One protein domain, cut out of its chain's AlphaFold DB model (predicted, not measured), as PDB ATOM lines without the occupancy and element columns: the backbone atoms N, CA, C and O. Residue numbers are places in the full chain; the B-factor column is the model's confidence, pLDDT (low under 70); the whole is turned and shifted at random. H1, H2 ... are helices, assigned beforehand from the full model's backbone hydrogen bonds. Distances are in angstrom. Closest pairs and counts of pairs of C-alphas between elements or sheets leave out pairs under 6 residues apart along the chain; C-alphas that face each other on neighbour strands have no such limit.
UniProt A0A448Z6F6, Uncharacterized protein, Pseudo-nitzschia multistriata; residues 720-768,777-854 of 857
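AT A GLANCE: This is residues 720 to 768 and 777 to 854 of the 857 residues of an uncharacterized protein of Pseudo-nitzschia multistriata (UniProt A0A448Z6F6). Picture helices stacked in tiers: the H1 and H2 hairpin makes one end, H3 packs on H1 and H5 on H2 in the middle, H6 comes next, and H7 and H8 make the far end. Most helices that touch run nearly side by side, across the longest axis, and residues 766 to 768 trail away beyond H1 to a cut. The printed part has 127 residues with eight named helices, H1 to H8 in order, and no named strand; its class is all helix. It is compact, with a radius of gyration of the C-alphas of 14.5 A and spans of 47 by 33 by 24 A.

IN THESE COORDINATES: Find C-alpha 720 at (125.379, 42.801, 32.082); from there H1 runs to residue 743, 35.8 A away. H2 covers residues 745 to 757, 18.1 A. After the cut, C-alpha 777 at (141.335, 49.113, 40.439) opens H3, residues 777 to 788, 16.3 A. Next look for H4 at residues 791 to 794, H5 at 800 to 807, H6 at 815 to 825, 15.2 A long, and H7 at 831 to 837. H8, residues 843 to 853, is 15.2 A long and ends at C-alpha 853, (155.055, 59.635, 35.814).

HOW THE PARTS SIT: Start with the hairpin of H1 and H2: they touch at the C-alphas of Cys 741 and Gly 748, 4.2 A apart, at a shallow tilt of 15 degrees, opposite ways. With residues 728 to 739 alone, H1 touches H3, closest at C-alphas 735 and 782, 5.8 A. H2 touches H5 at C-alphas 753 and 801, 4.6 A, and H4 at C-alphas 745 and 793, 5.2 A. H5 and H6 are a hairpin at a steep tilt of 39 degrees, closest at C-alphas 806 and 815, 4.2 A. H3 and H6 only just touch, with 3 pairs of C-alphas within 8 A, the closest being 787 and 822, 6.8 A. H6 and H7 are another hairpin, closest at C-alphas 820 and 834, 6.0 A. H8 is close to H6 but not clearly touching, 7.5 A between C-alphas 817 and 846, and H3 and H8 are near each other. H3 and H5 are apart. Every O i to N i+4 pair is within hydrogen-bond range in H2, H3, H5, H6, H7 and H8, against 19 of 20 in H1; H4 is too short for one.

THE WHOLE: The C-alphas of Ser 767 and Pro 832 are the two farthest apart, 47.2 A. Residues 769 to 776 are not printed, and C-alphas 768 and 777 stand 19.4 A apart across the cut. Of the links printed whole, none is long. Mean pLDDT of the printed part is 78.9; look for values under 70 at residues 720 to 723, 759 to 768, 797, 843 and 845 to 854.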
ATOM      1  N   GLY A 720     124.517  42.001  31.211       69.25
ATOM      2  CA  GLY A 720     125.379  42.801  32.082       69.25
ATOM      3  C   GLY A 720     126.507  41.993  32.724       69.25
ATOM      4  O   GLY A 720     127.645  42.456  32.764       69.25
ATOM      5  N   GLU A 721     126.215  40.780  33.190       66.31
ATOM      6  CA  GLU A 721     127.176  39.954  33.932       66.31
ATOM      7  C   GLU A 721     128.217  39.319  33.002       66.31
ATOM      8  O   GLU A 721     129.418  39.425  33.258       66.31
ATOM      9  N   ALA A 722     127.780  38.802  31.849       61.09
ATOM     10  CA  ALA A 722     128.682  38.324  30.802       61.09
ATOM     11  C   ALA A 722     129.606  39.447  30.299       61.09
ATOM     12  O   ALA A 722     130.818  39.272  30.211       61.09
ATOM     13  N   SER A 723     129.071  40.650  30.055       69.75
ATOM     14  CA  SER A 723     129.893  41.787  29.620       69.75
ATOM     15  C   SER A 723     130.944  42.192  30.664       69.75
ATOM     16  O   SER A 723     132.081  42.500  30.298       69.75
ATOM     17  N   LYS A 724     130.602  42.155  31.960       75.81
ATOM     18  CA  LYS A 724     131.548  42.431  33.054       75.81
ATOM     19  C   LYS A 724     132.674  41.402  33.118       75.81
ATOM     20  O   LYS A 724     133.839  41.786  33.230       75.81
ATOM     21  N   GLN A 725     132.349  40.117  33.005       71.88
ATOM     22  CA  GLN A 725     133.345  39.049  33.052       71.88
ATOM     23  C   GLN A 725     134.303  39.120  31.854       71.88
ATOM     24  O   GLN A 725     135.520  39.052  32.031       71.88
ATOM     25  N   ASN A 726     133.778  39.394  30.658       72.38
ATOM     26  CA  ASN A 726     134.577  39.564  29.444       72.38
ATOM     27  C   ASN A 726     135.567  40.731  29.575       72.38
ATOM     28  O   ASN A 726     136.741  40.604  29.224       72.38
ATOM     29  N   ARG A 727     135.130  41.858  30.157       77.19
ATOM     30  CA  ARG A 727     136.021  42.991  30.457       77.19
ATOM     31  C   ARG A 727     137.130  42.603  31.434       77.19
ATOM     32  O   ARG A 727     138.274  42.984  31.210       77.19
ATOM     33  N   LEU A 728     136.825  41.838  32.485       79.81
ATOM     34  CA  LEU A 728     137.824  41.394  33.466       79.81
ATOM     35  C   LEU A 728     138.909  40.516  32.825       79.81
ATOM     36  O   LEU A 728     140.097  40.691  33.092       79.81
ATOM     37  N   LEU A 729     138.514  39.587  31.962       74.06
ATOM     38  CA  LEU A 729     139.448  38.708  31.263       74.06
ATOM     39  C   LEU A 729     140.288  39.464  30.232       74.06
ATOM     40  O   LEU A 729     141.496  39.237  30.158       74.06
ATOM     41  N   LEU A 730     139.689  40.407  29.497       80.69
ATOM     42  CA  LEU A 730     140.423  41.251  28.554       80.69
ATOM     43  C   LEU A 730     141.473  42.086  29.292       80.69
ATOM     44  O   LEU A 730     142.620  42.148  28.860       80.69
ATOM     45  N   ARG A 731     141.122  42.644  30.461       84.94
ATOM     46  CA  ARG A 731     142.070  43.348  31.344       84.94
ATOM     47  C   ARG A 731     143.246  42.452  31.736       84.94
ATOM     48  O   ARG A 731     144.390  42.855  31.558       84.94
ATOM     49  N   LYS A 732     142.988  41.226  32.210       82.88
ATOM     50  CA  LYS A 732     144.051  40.269  32.580       82.88
ATOM     51  C   LYS A 732     144.967  39.935  31.397       82.88
ATOM     52  O   LYS A 732     146.180  39.880  31.569       82.88
ATOM     53  N   ARG A 733     144.400  39.760  30.198       81.88
ATOM     54  CA  ARG A 733     145.166  39.515  28.964       81.88
ATOM     55  C   ARG A 733     146.040  40.713  28.584       81.88
ATOM     56  O   ARG A 733     147.216  40.518  28.296       81.88
ATOM     57  N   ILE A 734     145.504  41.935  28.645       86.25
ATOM     58  CA  ILE A 734     146.266  43.164  28.371       86.25
ATOM     59  C   ILE A 734     147.424  43.319  29.365       86.25
ATOM     60  O   ILE A 734     148.549  43.567  28.941       86.25
ATOM     61  N   LEU A 735     147.175  43.128  30.667       88.44
ATOM     62  CA  LEU A 735     148.216  43.204  31.702       88.44
ATOM     63  C   LEU A 735     149.348  42.207  31.440       88.44
ATOM     64  O   LEU A 735     150.514  42.591  31.418       88.44
ATOM     65  N   ARG A 736     148.999  40.954  31.147       81.00
ATOM     66  CA  ARG A 736     149.982  39.903  30.869       81.00
ATOM     67  C   ARG A 736     150.767  40.156  29.581       81.00
ATOM     68  O   ARG A 736     151.969  39.917  29.530       81.00
ATOM     69  N   ALA A 737     150.117  40.684  28.545       81.44
ATOM     70  CA  ALA A 737     150.809  41.096  27.329       81.44
ATOM     71  C   ALA A 737     151.771  42.268  27.584       81.44
ATOM     72  O   ALA A 737     152.855  42.298  27.011       81.44
ATOM     73  N   CYS A 738     151.435  43.188  28.495       88.75
ATOM     74  CA  CYS A 738     152.356  44.250  28.901       88.75
ATOM     75  C   CYS A 738     153.584  43.711  29.656       88.75
ATOM     76  O   CYS A 738     154.688  44.208  29.440       88.75
ATOM     77  N   GLU A 739     153.425  42.684  30.497       87.44
ATOM     78  CA  GLU A 739     154.552  41.994  31.151       87.44
ATOM     79  C   GLU A 739     155.470  41.315  30.122       87.44
ATOM     80  O   GLU A 739     156.696  41.411  30.214       87.44
ATOM     81  N   LEU A 740     154.889  40.698  29.087       79.44
ATOM     82  CA  LEU A 740     155.646  40.131  27.968       79.44
ATOM     83  C   LEU A 740     156.408  41.200  27.185       79.44
ATOM     84  O   LEU A 740     157.562  40.981  26.838       79.44
ATOM     85  N   CYS A 741     155.824  42.375  26.950       85.69
ATOM     86  CA  CYS A 741     156.518  43.482  26.290       85.69
ATOM     87  C   CYS A 741     157.776  43.949  27.043       85.69
ATOM     88  O   CYS A 741     158.690  44.487  26.419       85.69
ATOM     89  N   ALA A 742     157.837  43.765  28.367       82.88
ATOM     90  CA  ALA A 742     159.006  44.136  29.165       82.88
ATOM     91  C   ALA A 742     160.193  43.182  28.954       82.88
ATOM     92  O   ALA A 742     161.343  43.604  29.057       82.88
ATOM     93  N   THR A 743     159.922  41.913  28.644       81.88
ATOM     94  CA  THR A 743     160.944  40.877  28.424       81.88
ATOM     95  C   THR A 743     161.217  40.625  26.938       81.88
ATOM     96  O   THR A 743     162.348  40.335  26.562       81.88
ATOM     97  N   HIS A 744     160.207  40.805  26.081       83.75
ATOM     98  CA  HIS A 744     160.213  40.486  24.652       83.75
ATOM     99  C   HIS A 744     159.499  41.592  23.846       83.75
ATOM    100  O   HIS A 744     158.351  41.423  23.428       83.75
ATOM    101  N   PRO A 745     160.150  42.743  23.608       82.12
ATOM    102  CA  PRO A 745     159.480  43.943  23.109       82.12
ATOM    103  C   PRO A 745     158.821  43.782  21.728       82.12
ATOM    104  O   PRO A 745     157.704  44.253  21.546       82.12
ATOM    105  N   GLY A 746     159.449  43.075  20.780       80.88
ATOM    106  CA  GLY A 746     158.876  42.847  19.443       80.88
ATOM    107  C   GLY A 746     157.644  41.926  19.462       80.88
ATOM    108  O   GLY A 746     156.534  42.381  19.179       80.88
ATOM    109  N   PRO A 747     157.791  40.641  19.844       75.56
ATOM    110  CA  PRO A 747     156.665  39.707  19.931       75.56
ATOM    111  C   PRO A 747     155.557  40.179  20.884       75.56
ATOM    112  O   PRO A 747     154.372  40.042  20.569       75.56
ATOM    113  N   GLY A 748     155.937  40.786  22.013       77.62
ATOM    114  CA  GLY A 748     155.010  41.381  22.970       77.62
ATOM    115  C   GLY A 748     154.179  42.507  22.355       77.62
ATOM    116  O   GLY A 748     152.959  42.501  22.508       77.62
ATOM    117  N   ALA A 749     154.796  43.427  21.595       80.88
ATOM    118  CA  ALA A 749     154.084  44.520  20.925       80.88
ATOM    119  C   ALA A 749     153.023  44.007  19.939       80.88
ATOM    120  O   ALA A 749     151.898  44.515  19.921       80.88
ATOM    121  N   HIS A 750     153.351  42.979  19.149       75.44
ATOM    122  CA  HIS A 750     152.406  42.373  18.208       75.44
ATOM    123  C   HIS A 750     151.231  41.702  18.924       75.44
ATOM    124  O   HIS A 750     150.078  41.925  18.547       75.44
ATOM    125  N   LEU A 751     151.506  40.921  19.976       75.81
ATOM    126  CA  LEU A 751     150.469  40.278  20.785       75.81
ATOM    127  C   LEU A 751     149.562  41.315  21.456       75.81
ATOM    128  O   LEU A 751     148.340  41.197  21.401       75.81
ATOM    129  N   LEU A 752     150.151  42.352  22.051       85.31
ATOM    130  CA  LEU A 752     149.417  43.421  22.716       85.31
ATOM    131  C   LEU A 752     148.539  44.206  21.732       85.31
ATOM    132  O   LEU A 752     147.362  44.424  22.014       85.31
ATOM    133  N   SER A 753     149.077  44.588  20.569       83.06
ATOM    134  CA  SER A 753     148.330  45.281  19.507       83.06
ATOM    135  C   SER A 753     147.126  44.460  19.048       83.06
ATOM    136  O   SER A 753     146.027  44.984  18.871       83.06
ATOM    137  N   TRP A 754     147.307  43.147  18.932       79.00
ATOM    138  CA  TRP A 754     146.239  42.237  18.557       79.00
ATOM    139  C   TRP A 754     145.175  42.075  19.659       79.00
ATOM    140  O   TRP A 754     143.995  42.243  19.357       79.00
ATOM    141  N   ILE A 755     145.561  41.868  20.929       79.69
ATOM    142  CA  ILE A 755     144.615  41.808  22.066       79.69
ATOM    143  C   ILE A 755     143.806  43.107  22.147       79.69
ATOM    144  O   ILE A 755     142.595  43.095  22.362       79.69
ATOM    145  N   LEU A 756     144.461  44.250  21.944       85.31
ATOM    146  CA  LEU A 756     143.810  45.556  21.985       85.31
ATOM    147  C   LEU A 756     142.861  45.799  20.798       85.31
ATOM    148  O   LEU A 756     141.959  46.626  20.905       85.31
ATOM    149  N   ARG A 757     142.994  45.062  19.695       82.62
ATOM    150  CA  ARG A 757     142.039  45.100  18.574       82.62
ATOM    151  C   ARG A 757     140.841  44.172  18.780       82.62
ATOM    152  O   ARG A 757     139.892  44.237  17.997       82.62
ATOM    153  N   GLU A 758     140.842  43.336  19.819       74.50
ATOM    154  CA  GLU A 758     139.691  42.492  20.128       74.50
ATOM    155  C   GLU A 758     138.498  43.335  20.624       74.50
ATOM    156  O   GLU A 758     138.634  44.138  21.556       74.50
ATOM    157  N   PRO A 759     137.289  43.152  20.061       66.31
ATOM    158  CA  PRO A 759     136.093  43.782  20.604       66.31
ATOM    159  C   PRO A 759     135.767  43.217  21.997       66.31
ATOM    160  O   PRO A 759     135.873  42.016  22.223       66.31
ATOM    161  N   ALA A 760     135.229  44.035  22.912       52.91
ATOM    162  CA  ALA A 760     134.795  43.586  24.253       52.91
ATOM    163  C   ALA A 760     133.754  42.446  24.236       52.91
ATOM    164  O   ALA A 760     133.540  41.783  25.249       52.91
ATOM    165  N   ALA A 761     133.099  42.212  23.097       50.44
ATOM    166  CA  ALA A 761     132.188  41.092  22.897       50.44
ATOM    167  C   ALA A 761     132.898  39.721  22.785       50.44
ATOM    168  O   ALA A 761     132.207  38.710  22.734       50.44
ATOM    169  N   VAL A 762     134.238  39.680  22.723       45.91
ATOM    170  CA  VAL A 762     135.027  38.512  22.272       45.91
ATOM    171  C   VAL A 762     135.790  37.786  23.392       45.91
ATOM    172  O   VAL A 762     136.512  36.839  23.116       45.91
ATOM    173  N   VAL A 763     135.617  38.143  24.665       44.38
ATOM    174  CA  VAL A 763     136.400  37.495  25.736       44.38
ATOM    175  C   VAL A 763     135.564  36.481  26.517       44.38
ATOM    176  O   VAL A 763     134.405  36.738  26.782       44.38
ATOM    177  N   GLU A 764     136.112  35.306  26.822       48.62
ATOM    178  CA  GLU A 764     135.347  34.105  27.203       48.62
ATOM    179  C   GLU A 764     135.426  33.753  28.687       48.62
ATOM    180  O   GLU A 764     136.480  33.840  29.307       48.62
ATOM    181  N   THR A 765     134.317  33.279  29.249       34.78
ATOM    182  CA  THR A 765     134.160  32.976  30.674       34.78
ATOM    183  C   THR A 765     134.870  31.689  31.107       34.78
ATOM    184  O   THR A 765     134.454  30.603  30.713       34.78
ATOM    185  N   SER A 766     135.824  31.787  32.036       32.84
ATOM    186  CA  SER A 766     136.189  30.682  32.934       32.84
ATOM    187  C   SER A 766     135.294  30.686  34.180       32.84
ATOM    188  O   SER A 766     134.907  31.736  34.702       32.84
ATOM    189  N   SER A 767     134.899  29.501  34.643       33.19
ATOM    190  CA  SER A 767     133.913  29.330  35.713       33.19
ATOM    191  C   SER A 767     134.533  29.469  37.108       33.19
ATOM    192  O   SER A 767     134.911  28.498  37.753       33.19
ATOM    193  N   SER A 768     134.613  30.703  37.605       34.25
ATOM    194  CA  SER A 768     134.455  31.050  39.030       34.25
ATOM    195  C   SER A 768     134.480  32.577  39.187       34.25
ATOM    196  O   SER A 768     135.459  33.205  38.790       34.25
ATOM    197  N   SER A 777     139.890  49.403  40.352       71.94
ATOM    198  CA  SER A 777     141.335  49.113  40.439       71.94
ATOM    199  C   SER A 777     141.922  48.513  39.152       71.94
ATOM    200  O   SER A 777     143.090  48.729  38.825       71.94
ATOM    201  N   GLY A 778     141.105  47.779  38.392       80.62
ATOM    202  CA  GLY A 778     141.558  47.060  37.202       80.62
ATOM    203  C   GLY A 778     141.820  47.949  35.983       80.62
ATOM    204  O   GLY A 778     142.695  47.626  35.183       80.62
ATOM    205  N   GLU A 779     141.089  49.058  35.824       83.81
ATOM    206  CA  GLU A 779     141.303  49.994  34.701       83.81
ATOM    207  C   GLU A 779     142.592  50.784  34.907       83.81
ATOM    208  O   GLU A 779     143.439  50.826  34.019       83.81
ATOM    209  N   GLU A 780     142.809  51.286  36.124       84.81
ATOM    210  CA  GLU A 780     144.053  51.964  36.490       84.81
ATOM    211  C   GLU A 780     145.278  51.048  36.360       84.81
ATOM    212  O   GLU A 780     146.366  51.510  36.018       84.81
ATOM    213  N   ALA A 781     145.127  49.745  36.628       84.75
ATOM    214  CA  ALA A 781     146.200  48.775  36.434       84.75
ATOM    215  C   ALA A 781     146.583  48.637  34.954       84.75
ATOM    216  O   ALA A 781     147.771  48.674  34.634       84.75
ATOM    217  N   VAL A 782     145.596  48.521  34.056       87.38
ATOM    218  CA  VAL A 782     145.830  48.442  32.604       87.38
ATOM    219  C   VAL A 782     146.463  49.730  32.085       87.38
ATOM    220  O   VAL A 782     147.457  49.674  31.365       87.38
ATOM    221  N   GLU A 783     145.948  50.890  32.496       90.25
ATOM    222  CA  GLU A 783     146.511  52.191  32.122       90.25
ATOM    223  C   GLU A 783     147.966  52.330  32.584       90.25
ATOM    224  O   GLU A 783     148.835  52.715  31.801       90.25
ATOM    225  N   ARG A 784     148.259  51.965  33.839       88.81
ATOM    226  CA  ARG A 784     149.618  52.005  34.397       88.81
ATOM    227  C   ARG A 784     150.561  51.053  33.663       88.81
ATOM    228  O   ARG A 784     151.703  51.427  33.413       88.81
ATOM    229  N   ALA A 785     150.094  49.858  33.300       89.75
ATOM    230  CA  ALA A 785     150.882  48.891  32.545       89.75
ATOM    231  C   ALA A 785     151.201  49.401  31.130       89.75
ATOM    232  O   ALA A 785     152.366  49.409  30.741       89.75
ATOM    233  N   LEU A 786     150.202  49.918  30.402       91.94
ATOM    234  CA  LEU A 786     150.378  50.488  29.059       91.94
ATOM    235  C   LEU A 786     151.302  51.715  29.069       91.94
ATOM    236  O   LEU A 786     152.163  51.852  28.199       91.94
ATOM    237  N   LEU A 787     151.183  52.583  30.079       91.81
ATOM    238  CA  LEU A 787     152.096  53.716  30.275       91.81
ATOM    239  C   LEU A 787     153.497  53.294  30.714       91.81
ATOM    240  O   LEU A 787     154.429  54.065  30.504       91.81
ATOM    241  N   GLY A 788     153.650  52.117  31.319       90.50
ATOM    242  CA  GLY A 788     154.929  51.555  31.750       90.50
ATOM    243  C   GLY A 788     155.736  50.911  30.623       90.50
ATOM    244  O   GLY A 788     156.921  50.643  30.815       90.50
ATOM    245  N   LEU A 789     155.135  50.701  29.447       91.62
ATOM    246  CA  LEU A 789     155.798  50.035  28.329       91.62
ATOM    247  C   LEU A 789     157.063  50.788  27.866       91.62
ATOM    248  O   LEU A 789     157.091  52.028  27.894       91.62
ATOM    249  N   PRO A 790     158.120  50.066  27.444       92.00
ATOM    250  CA  PRO A 790     159.317  50.673  26.870       92.00
ATOM    251  C   PRO A 790     158.994  51.477  25.599       92.00
ATOM    252  O   PRO A 790     158.140  51.044  24.821       92.00
ATOM    253  N   PRO A 791     159.697  52.593  25.320       92.38
ATOM    254  CA  PRO A 791     159.528  53.335  24.069       92.38
ATOM    255  C   PRO A 791     159.655  52.453  22.824       92.38
ATOM    256  O   PRO A 791     158.826  52.567  21.938       92.38
ATOM    257  N   SER A 792     160.581  51.486  22.811       90.69
ATOM    258  CA  SER A 792     160.783  50.551  21.692       90.69
ATOM    259  C   SER A 792     159.563  49.682  21.353       90.69
ATOM    260  O   SER A 792     159.397  49.288  20.206       90.69
ATOM    261  N   VAL A 793     158.694  49.394  22.326       88.88
ATOM    262  CA  VAL A 793     157.429  48.658  22.121       88.88
ATOM    263  C   VAL A 793     156.363  49.585  21.543       88.88
ATOM    264  O   VAL A 793     155.564  49.194  20.696       88.88
ATOM    265  N   LEU A 794     156.347  50.829  22.021       90.62
ATOM    266  CA  LEU A 794     155.362  51.844  21.658       90.62
ATOM    267  C   LEU A 794     155.693  52.535  20.321       90.62
ATOM    268  O   LEU A 794     154.800  53.094  19.686       90.62
ATOM    269  N   GLU A 795     156.960  52.502  19.899       88.62
ATOM    270  CA  GLU A 795     157.483  53.123  18.678       88.62
ATOM    271  C   GLU A 795     157.281  52.302  17.409       88.62
ATOM    272  O   GLU A 795     157.573  52.845  16.345       88.62
ATOM    273  N   GLY A 796     156.754  51.073  17.515       81.56
ATOM    274  CA  GLY A 796     156.585  50.146  16.394       81.56
ATOM    275  C   GLY A 796     156.121  50.822  15.099       81.56
ATOM    276  O   GLY A 796     155.286  51.736  15.129       81.56
ATOM    277  N   ASP A 797     156.686  50.353  13.984       63.72
ATOM    278  CA  ASP A 797     156.847  51.105  12.731       63.72
ATOM    279  C   ASP A 797     155.550  51.723  12.172       63.72
ATOM    280  O   ASP A 797     155.581  52.812  11.600       63.72
ATOM    281  N   ASP A 798     154.388  51.126  12.456       78.12
ATOM    282  CA  ASP A 798     153.118  51.517  11.831       78.12
ATOM    283  C   ASP A 798     152.169  52.324  12.735       78.12
ATOM    284  O   ASP A 798     151.061  52.665  12.330       78.12
ATOM    285  N   GLY A 799     152.514  52.573  14.006       82.94
ATOM    286  CA  GLY A 799     151.579  53.194  14.968       82.94
ATOM    287  C   GLY A 799     150.332  52.348  15.298       82.94
ATOM    288  O   GLY A 799     149.463  52.786  16.056       82.94
ATOM    289  N   SER A 800     150.282  51.112  14.796       86.94
ATOM    290  CA  SER A 800     149.174  50.156  14.894       86.94
ATOM    291  C   SER A 800     148.722  49.866  16.331       86.94
ATOM    292  O   SER A 800     147.529  49.667  16.573       86.94
ATOM    293  N   LEU A 801     149.667  49.873  17.280       89.56
ATOM    294  CA  LEU A 801     149.427  49.683  18.711       89.56
ATOM    295  C   LEU A 801     148.698  50.882  19.335       89.56
ATOM    296  O   LEU A 801     147.798  50.696  20.146       89.56
ATOM    297  N   LEU A 802     149.044  52.112  18.945       92.31
ATOM    298  CA  LEU A 802     148.397  53.319  19.471       92.31
ATOM    299  C   LEU A 802     146.953  53.434  18.986       92.31
ATOM    300  O   LEU A 802     146.080  53.809  19.764       92.31
ATOM    301  N   GLU A 803     146.695  53.061  17.733       91.12
ATOM    302  CA  GLU A 803     145.333  52.948  17.200       91.12
ATOM    303  C   GLU A 803     144.528  51.869  17.933       91.12
ATOM    304  O   GLU A 803     143.353  52.067  18.241       91.12
ATOM    305  N   ALA A 804     145.167  50.741  18.267       88.56
ATOM    306  CA  ALA A 804     144.536  49.675  19.037       88.56
ATOM    307  C   ALA A 804     144.166  50.136  20.459       88.56
ATOM    308  O   ALA A 804     143.052  49.883  20.908       88.56
ATOM    309  N   ILE A 805     145.056  50.864  21.146       91.56
ATOM    310  CA  ILE A 805     144.771  51.473  22.460       91.56
ATOM    311  C   ILE A 805     143.591  52.453  22.366       91.56
ATOM    312  O   ILE A 805     142.712  52.457  23.228       91.56
ATOM    313  N   GLU A 806     143.559  53.274  21.317       92.00
ATOM    314  CA  GLU A 806     142.527  54.291  21.102       92.00
ATOM    315  C   GLU A 806     141.142  53.673  20.842       92.00
ATOM    316  O   GLU A 806     140.138  54.170  21.358       92.00
ATOM    317  N   GLY A 807     141.088  52.559  20.106       86.06
ATOM    318  CA  GLY A 807     139.853  51.847  19.775       86.06
ATOM    319  C   GLY A 807     139.374  50.822  20.811       86.06
ATOM    320  O   GLY A 807     138.237  50.353  20.707       86.06
ATOM    321  N   ASN A 808     140.196  50.445  21.801       87.12
ATOM    322  CA  ASN A 808     139.849  49.342  22.694       87.12
ATOM    323  C   ASN A 808     138.803  49.744  23.760       87.12
ATOM    324  O   ASN A 808     139.038  50.662  24.549       87.12
ATOM    325  N   PRO A 809     137.681  49.013  23.894       78.44
ATOM    326  CA  PRO A 809     136.608  49.329  24.842       78.44
ATOM    327  C   PRO A 809     136.965  49.187  26.329       78.44
ATOM    328  O   PRO A 809     136.228  49.710  27.159       78.44
ATOM    329  N   VAL A 810     138.046  48.484  26.680       83.50
ATOM    330  CA  VAL A 810     138.591  48.448  28.052       83.50
ATOM    331  C   VAL A 810     139.393  49.705  28.353       83.50
ATOM    332  O   VAL A 810     139.456  50.122  29.503       83.50
ATOM    333  N   CYS A 811     139.981  50.313  27.323       83.81
ATOM    334  CA  CYS A 811     140.646  51.601  27.441       83.81
ATOM    335  C   CYS A 811     139.637  52.757  27.349       83.81
ATOM    336  O   CYS A 811     139.928  53.848  27.823       83.81
ATOM    337  N   LEU A 812     138.447  52.561  26.765       80.75
ATOM    338  CA  LEU A 812     137.390  53.577  26.737       80.75
ATOM    339  C   LEU A 812     136.786  53.807  28.137       80.75
ATOM    340  O   LEU A 812     136.470  52.845  28.832       80.75
ATOM    341  N   PRO A 813     136.551  55.071  28.534       78.81
ATOM    342  CA  PRO A 813     136.559  56.275  27.693       78.81
ATOM    343  C   PRO A 813     137.941  56.921  27.479       78.81
ATOM    344  O   PRO A 813     138.058  57.838  26.674       78.81
ATOM    345  N   ARG A 814     138.992  56.460  28.162       85.06
ATOM    346  CA  ARG A 814     140.311  57.115  28.216       85.06
ATOM    347  C   ARG A 814     141.300  56.719  27.114       85.06
ATOM    348  O   ARG A 814     142.375  57.307  27.059       85.06
ATOM    349  N   GLY A 815     140.957  55.800  26.210       88.75
ATOM    350  CA  GLY A 815     141.864  55.266  25.182       88.75
ATOM    351  C   GLY A 815     142.522  56.350  24.326       88.75
ATOM    352  O   GLY A 815     143.738  56.340  24.144       88.75
ATOM    353  N   GLY A 816     141.754  57.356  23.890       91.06
ATOM    354  CA  GLY A 816     142.295  58.503  23.151       91.06
ATOM    355  C   GLY A 816     143.246  59.372  23.984       91.06
ATOM    356  O   GLY A 816     144.281  59.827  23.495       91.06
ATOM    357  N   THR A 817     142.951  59.586  25.268       91.06
ATOM    358  CA  THR A 817     143.844  60.298  26.202       91.06
ATOM    359  C   THR A 817     145.126  59.511  26.444       91.06
ATOM    360  O   THR A 817     146.213  60.077  26.342       91.06
ATOM    361  N   LEU A 818     145.020  58.200  26.656       90.94
ATOM    362  CA  LEU A 818     146.150  57.301  26.858       90.94
ATOM    363  C   LEU A 818     147.083  57.288  25.639       90.94
ATOM    364  O   LEU A 818     148.287  57.507  25.780       90.94
ATOM    365  N   ALA A 819     146.532  57.143  24.430       93.19
ATOM    366  CA  ALA A 819     147.299  57.191  23.186       93.19
ATOM    367  C   ALA A 819     148.010  58.543  22.994       93.19
ATOM    368  O   ALA A 819     149.165  58.580  22.568       93.19
ATOM    369  N   ARG A 820     147.373  59.668  23.350       92.44
ATOM    370  CA  ARG A 820     148.002  61.003  23.291       92.44
ATOM    371  C   ARG A 820     149.119  61.180  24.315       92.44
ATOM    372  O   ARG A 820     150.172  61.701  23.954       92.44
ATOM    373  N   VAL A 821     148.936  60.713  25.551       91.19
ATOM    374  CA  VAL A 821     149.996  60.727  26.574       91.19
ATOM    375  C   VAL A 821     151.196  59.902  26.106       91.19
ATOM    376  O   VAL A 821     152.333  60.357  26.226       91.19
ATOM    377  N   ILE A 822     150.959  58.740  25.491       91.31
ATOM    378  CA  ILE A 822     152.030  57.927  24.909       91.31
ATOM    379  C   ILE A 822     152.713  58.663  23.745       91.31
ATOM    380  O   ILE A 822     153.936  58.769  23.735       91.31
ATOM    381  N   ARG A 823     151.958  59.246  22.800       92.94
ATOM    382  CA  ARG A 823     152.524  60.043  21.691       92.94
ATOM    383  C   ARG A 823     153.384  61.206  22.204       92.94
ATOM    384  O   ARG A 823     154.411  61.503  21.600       92.94
ATOM    385  N   TRP A 824     152.997  61.848  23.309       93.19
ATOM    386  CA  TRP A 824     153.801  62.888  23.957       93.19
ATOM    387  C   TRP A 824     155.075  62.317  24.593       93.19
ATOM    388  O   TRP A 824     156.154  62.869  24.377       93.19
ATOM    389  N   ARG A 825     154.982  61.185  25.309       91.38
ATOM    390  CA  ARG A 825     156.139  60.490  25.907       91.38
ATOM    391  C   ARG A 825     157.167  60.059  24.856       91.38
ATOM    392  O   ARG A 825     158.360  60.133  25.123       91.38
ATOM    393  N   LEU A 826     156.707  59.673  23.666       91.19
ATOM    394  CA  LEU A 826     157.541  59.340  22.505       91.19
ATOM    395  C   LEU A 826     158.059  60.568  21.733       91.19
ATOM    396  O   LEU A 826     158.701  60.423  20.699       91.19
ATOM    397  N   GLY A 827     157.726  61.791  22.157       93.00
ATOM    398  CA  GLY A 827     158.114  63.017  21.452       93.00
ATOM    399  C   GLY A 827     157.410  63.244  20.105       93.00
ATOM    400  O   GLY A 827     157.783  64.161  19.378       93.00
ATOM    401  N   ARG A 828     156.375  62.459  19.766       92.38
ATOM    402  CA  ARG A 828     155.612  62.583  18.505       92.38
ATOM    403  C   ARG A 828     154.628  63.758  18.511       92.38
ATOM    404  O   ARG A 828     154.255  64.251  17.450       92.38
ATOM    405  N   ILE A 829     154.210  64.230  19.689       93.38
ATOM    406  CA  ILE A 829     153.422  65.462  19.853       93.38
ATOM    407  C   ILE A 829     153.974  66.316  20.996       93.38
ATOM    408  O   ILE A 829     154.533  65.806  21.964       93.38
ATOM    409  N   SER A 830     153.798  67.634  20.905       92.44
ATOM    410  CA  SER A 830     154.186  68.554  21.976       92.44
ATOM    411  C   SER A 830     153.172  68.527  23.125       92.44
ATOM    412  O   SER A 830     151.985  68.273  22.916       92.44
ATOM    413  N   MET A 831     153.619  68.845  24.345       88.44
ATOM    414  CA  MET A 831     152.723  68.948  25.506       88.44
ATOM    415  C   MET A 831     151.558  69.930  25.266       88.44
ATOM    416  O   MET A 831     150.425  69.553  25.553       88.44
ATOM    417  N   PRO A 832     151.758  71.138  24.692       89.12
ATOM    418  CA  PRO A 832     150.637  72.028  24.389       89.12
ATOM    419  C   PRO A 832     149.621  71.411  23.426       89.12
ATOM    420  O   PRO A 832     148.424  71.602  23.609       89.12
ATOM    421  N   ARG A 833     150.077  70.639  22.431       87.81
ATOM    422  CA  ARG A 833     149.195  69.955  21.479       87.81
ATOM    423  C   ARG A 833     148.413  68.824  22.145       87.81
ATOM    424  O   ARG A 833     147.208  68.740  21.952       87.81
ATOM    425  N   MET A 834     149.070  68.024  22.985       91.94
ATOM    426  CA  MET A 834     148.413  67.000  23.803       91.94
ATOM    427  C   MET A 834     147.323  67.615  24.698       91.94
ATOM    428  O   MET A 834     146.208  67.101  24.736       91.94
ATOM    429  N   LEU A 835     147.622  68.723  25.388       85.44
ATOM    430  CA  LEU A 835     146.669  69.425  26.260       85.44
ATOM    431  C   LEU A 835     145.531  70.098  25.481       85.44
ATOM    432  O   LEU A 835     144.427  70.180  25.995       85.44
ATOM    433  N   TRP A 836     145.793  70.587  24.266       86.75
ATOM    434  CA  TRP A 836     144.783  71.213  23.409       86.75
ATOM    435  C   TRP A 836     143.815  70.195  22.809       86.75
ATOM    436  O   TRP A 836     142.613  70.435  22.746       86.75
ATOM    437  N   GLU A 837     144.345  69.060  22.352       84.50
ATOM    438  CA  GLU A 837     143.529  67.981  21.805       84.50
ATOM    439  C   GLU A 837     142.704  67.321  22.920       84.50
ATOM    440  O   GLU A 837     141.584  66.878  22.661       84.50
ATOM    441  N   SER A 838     143.230  67.256  24.151       81.31
ATOM    442  CA  SER A 838     142.517  66.722  25.320       81.31
ATOM    443  C   SER A 838     141.460  67.720  25.781       81.31
ATOM    444  O   SER A 838     141.776  68.856  26.123       81.31
ATOM    445  N   GLY A 839     140.185  67.328  25.775       82.06
ATOM    446  CA  GLY A 839     139.110  68.228  26.196       82.06
ATOM    447  C   GLY A 839     139.321  68.716  27.637       82.06
ATOM    448  O   GLY A 839     139.965  68.043  28.439       82.06
ATOM    449  N   LEU A 840     138.739  69.861  28.017       71.19
ATOM    450  CA  LEU A 840     138.878  70.429  29.375       71.19
ATOM    451  C   LEU A 840     138.531  69.430  30.502       71.19
ATOM    452  O   LEU A 840     139.089  69.520  31.593       71.19
ATOM    453  N   HIS A 841     137.640  68.466  30.238       70.12
ATOM    454  CA  HIS A 841     137.276  67.397  31.174       70.12
ATOM    455  C   HIS A 841     138.357  66.314  31.331       70.12
ATOM    456  O   HIS A 841     138.463  65.717  32.395       70.12
ATOM    457  N   GLU A 842     139.190  66.098  30.314       72.06
ATOM    458  CA  GLU A 842     140.278  65.111  30.310       72.06
ATOM    459  C   GLU A 842     141.562  65.671  30.936       72.06
ATOM    460  O   GLU A 842     142.436  64.914  31.346       72.06
ATOM    461  N   LEU A 843     141.684  66.997  31.076       66.19
ATOM    462  CA  LEU A 843     142.859  67.643  31.675       66.19
ATOM    463  C   LEU A 843     143.079  67.271  33.147       66.19
ATOM    464  O   LEU A 843     144.223  67.239  33.598       66.19
ATOM    465  N   ALA A 844     142.011  66.979  33.896       71.38
ATOM    466  CA  ALA A 844     142.122  66.491  35.272       71.38
ATOM    467  C   ALA A 844     142.746  65.085  35.325       71.38
ATOM    468  O   ALA A 844     143.573  64.816  36.198       71.38
ATOM    469  N   ASP A 845     142.412  64.236  34.349       67.06
ATOM    470  CA  ASP A 845     143.002  62.909  34.181       67.06
ATOM    471  C   ASP A 845     144.452  63.022  33.688       67.06
ATOM    472  O   ASP A 845     145.349  62.412  34.255       67.06
ATOM    473  N   VAL A 846     144.746  63.891  32.714       65.38
ATOM    474  CA  VAL A 846     146.129  64.153  32.263       65.38
ATOM    475  C   VAL A 846     147.008  64.674  33.411       65.38
ATOM    476  O   VAL A 846     148.167  64.278  33.536       65.38
ATOM    477  N   ALA A 847     146.464  65.518  34.291       66.75
ATOM    478  CA  ALA A 847     147.170  66.012  35.470       66.75
ATOM    479  C   ALA A 847     147.397  64.928  36.540       66.75
ATOM    480  O   ALA A 847     148.408  64.980  37.244       66.75
ATOM    481  N   SER A 848     146.494  63.948  36.676       66.81
ATOM    482  CA  SER A 848     146.712  62.788  37.551       66.81
ATOM    483  C   SER A 848     147.762  61.838  36.961       66.81
ATOM    484  O   SER A 848     148.650  61.396  37.690       66.81
ATOM    485  N   PHE A 849     147.768  61.641  35.636       65.88
ATOM    486  CA  PHE A 849     148.807  60.892  34.923       65.88
ATOM    487  C   PHE A 849     150.196  61.509  35.097       65.88
ATOM    488  O   PHE A 849     151.155  60.783  35.351       65.88
ATOM    489  N   TYR A 850     150.301  62.841  35.050       64.25
ATOM    490  CA  TYR A 850     151.560  63.556  35.286       64.25
ATOM    491  C   TYR A 850     152.134  63.301  36.690       64.25
ATOM    492  O   TYR A 850     153.346  63.226  36.868       64.25
ATOM    493  N   ARG A 851     151.269  63.113  37.698       65.19
ATOM    494  CA  ARG A 851     151.704  62.766  39.062       65.19
ATOM    495  C   ARG A 851     152.188  61.321  39.186       65.19
ATOM    496  O   ARG A 851     152.996  61.048  40.065       65.19
ATOM    497  N   CYS A 852     151.709  60.414  38.334       53.28
ATOM    498  CA  CYS A 852     152.151  59.016  38.302       53.28
ATOM    499  C   CYS A 852     153.469  58.819  37.536       53.28
ATOM    500  O   CYS A 852     154.157  57.830  37.778       53.28
ATOM    501  N   THR A 853     153.825  59.725  36.621       54.88
ATOM    502  CA  THR A 853     155.055  59.635  35.814       54.88
ATOM    503  C   THR A 853     156.242  60.405  36.402       54.88
ATOM    504  O   THR A 853     157.369  60.225  35.940       54.88
ATOM    505  N   GLU A 854     156.046  61.210  37.454       48.94
ATOM    506  CA  GLU A 854     157.134  61.900  38.161       48.94
ATOM    507  C   GLU A 854     157.666  61.114  39.382       48.94
ATOM    508  O   GLU A 854     157.060  61.147  40.453       48.94
TER     509      GLU A 854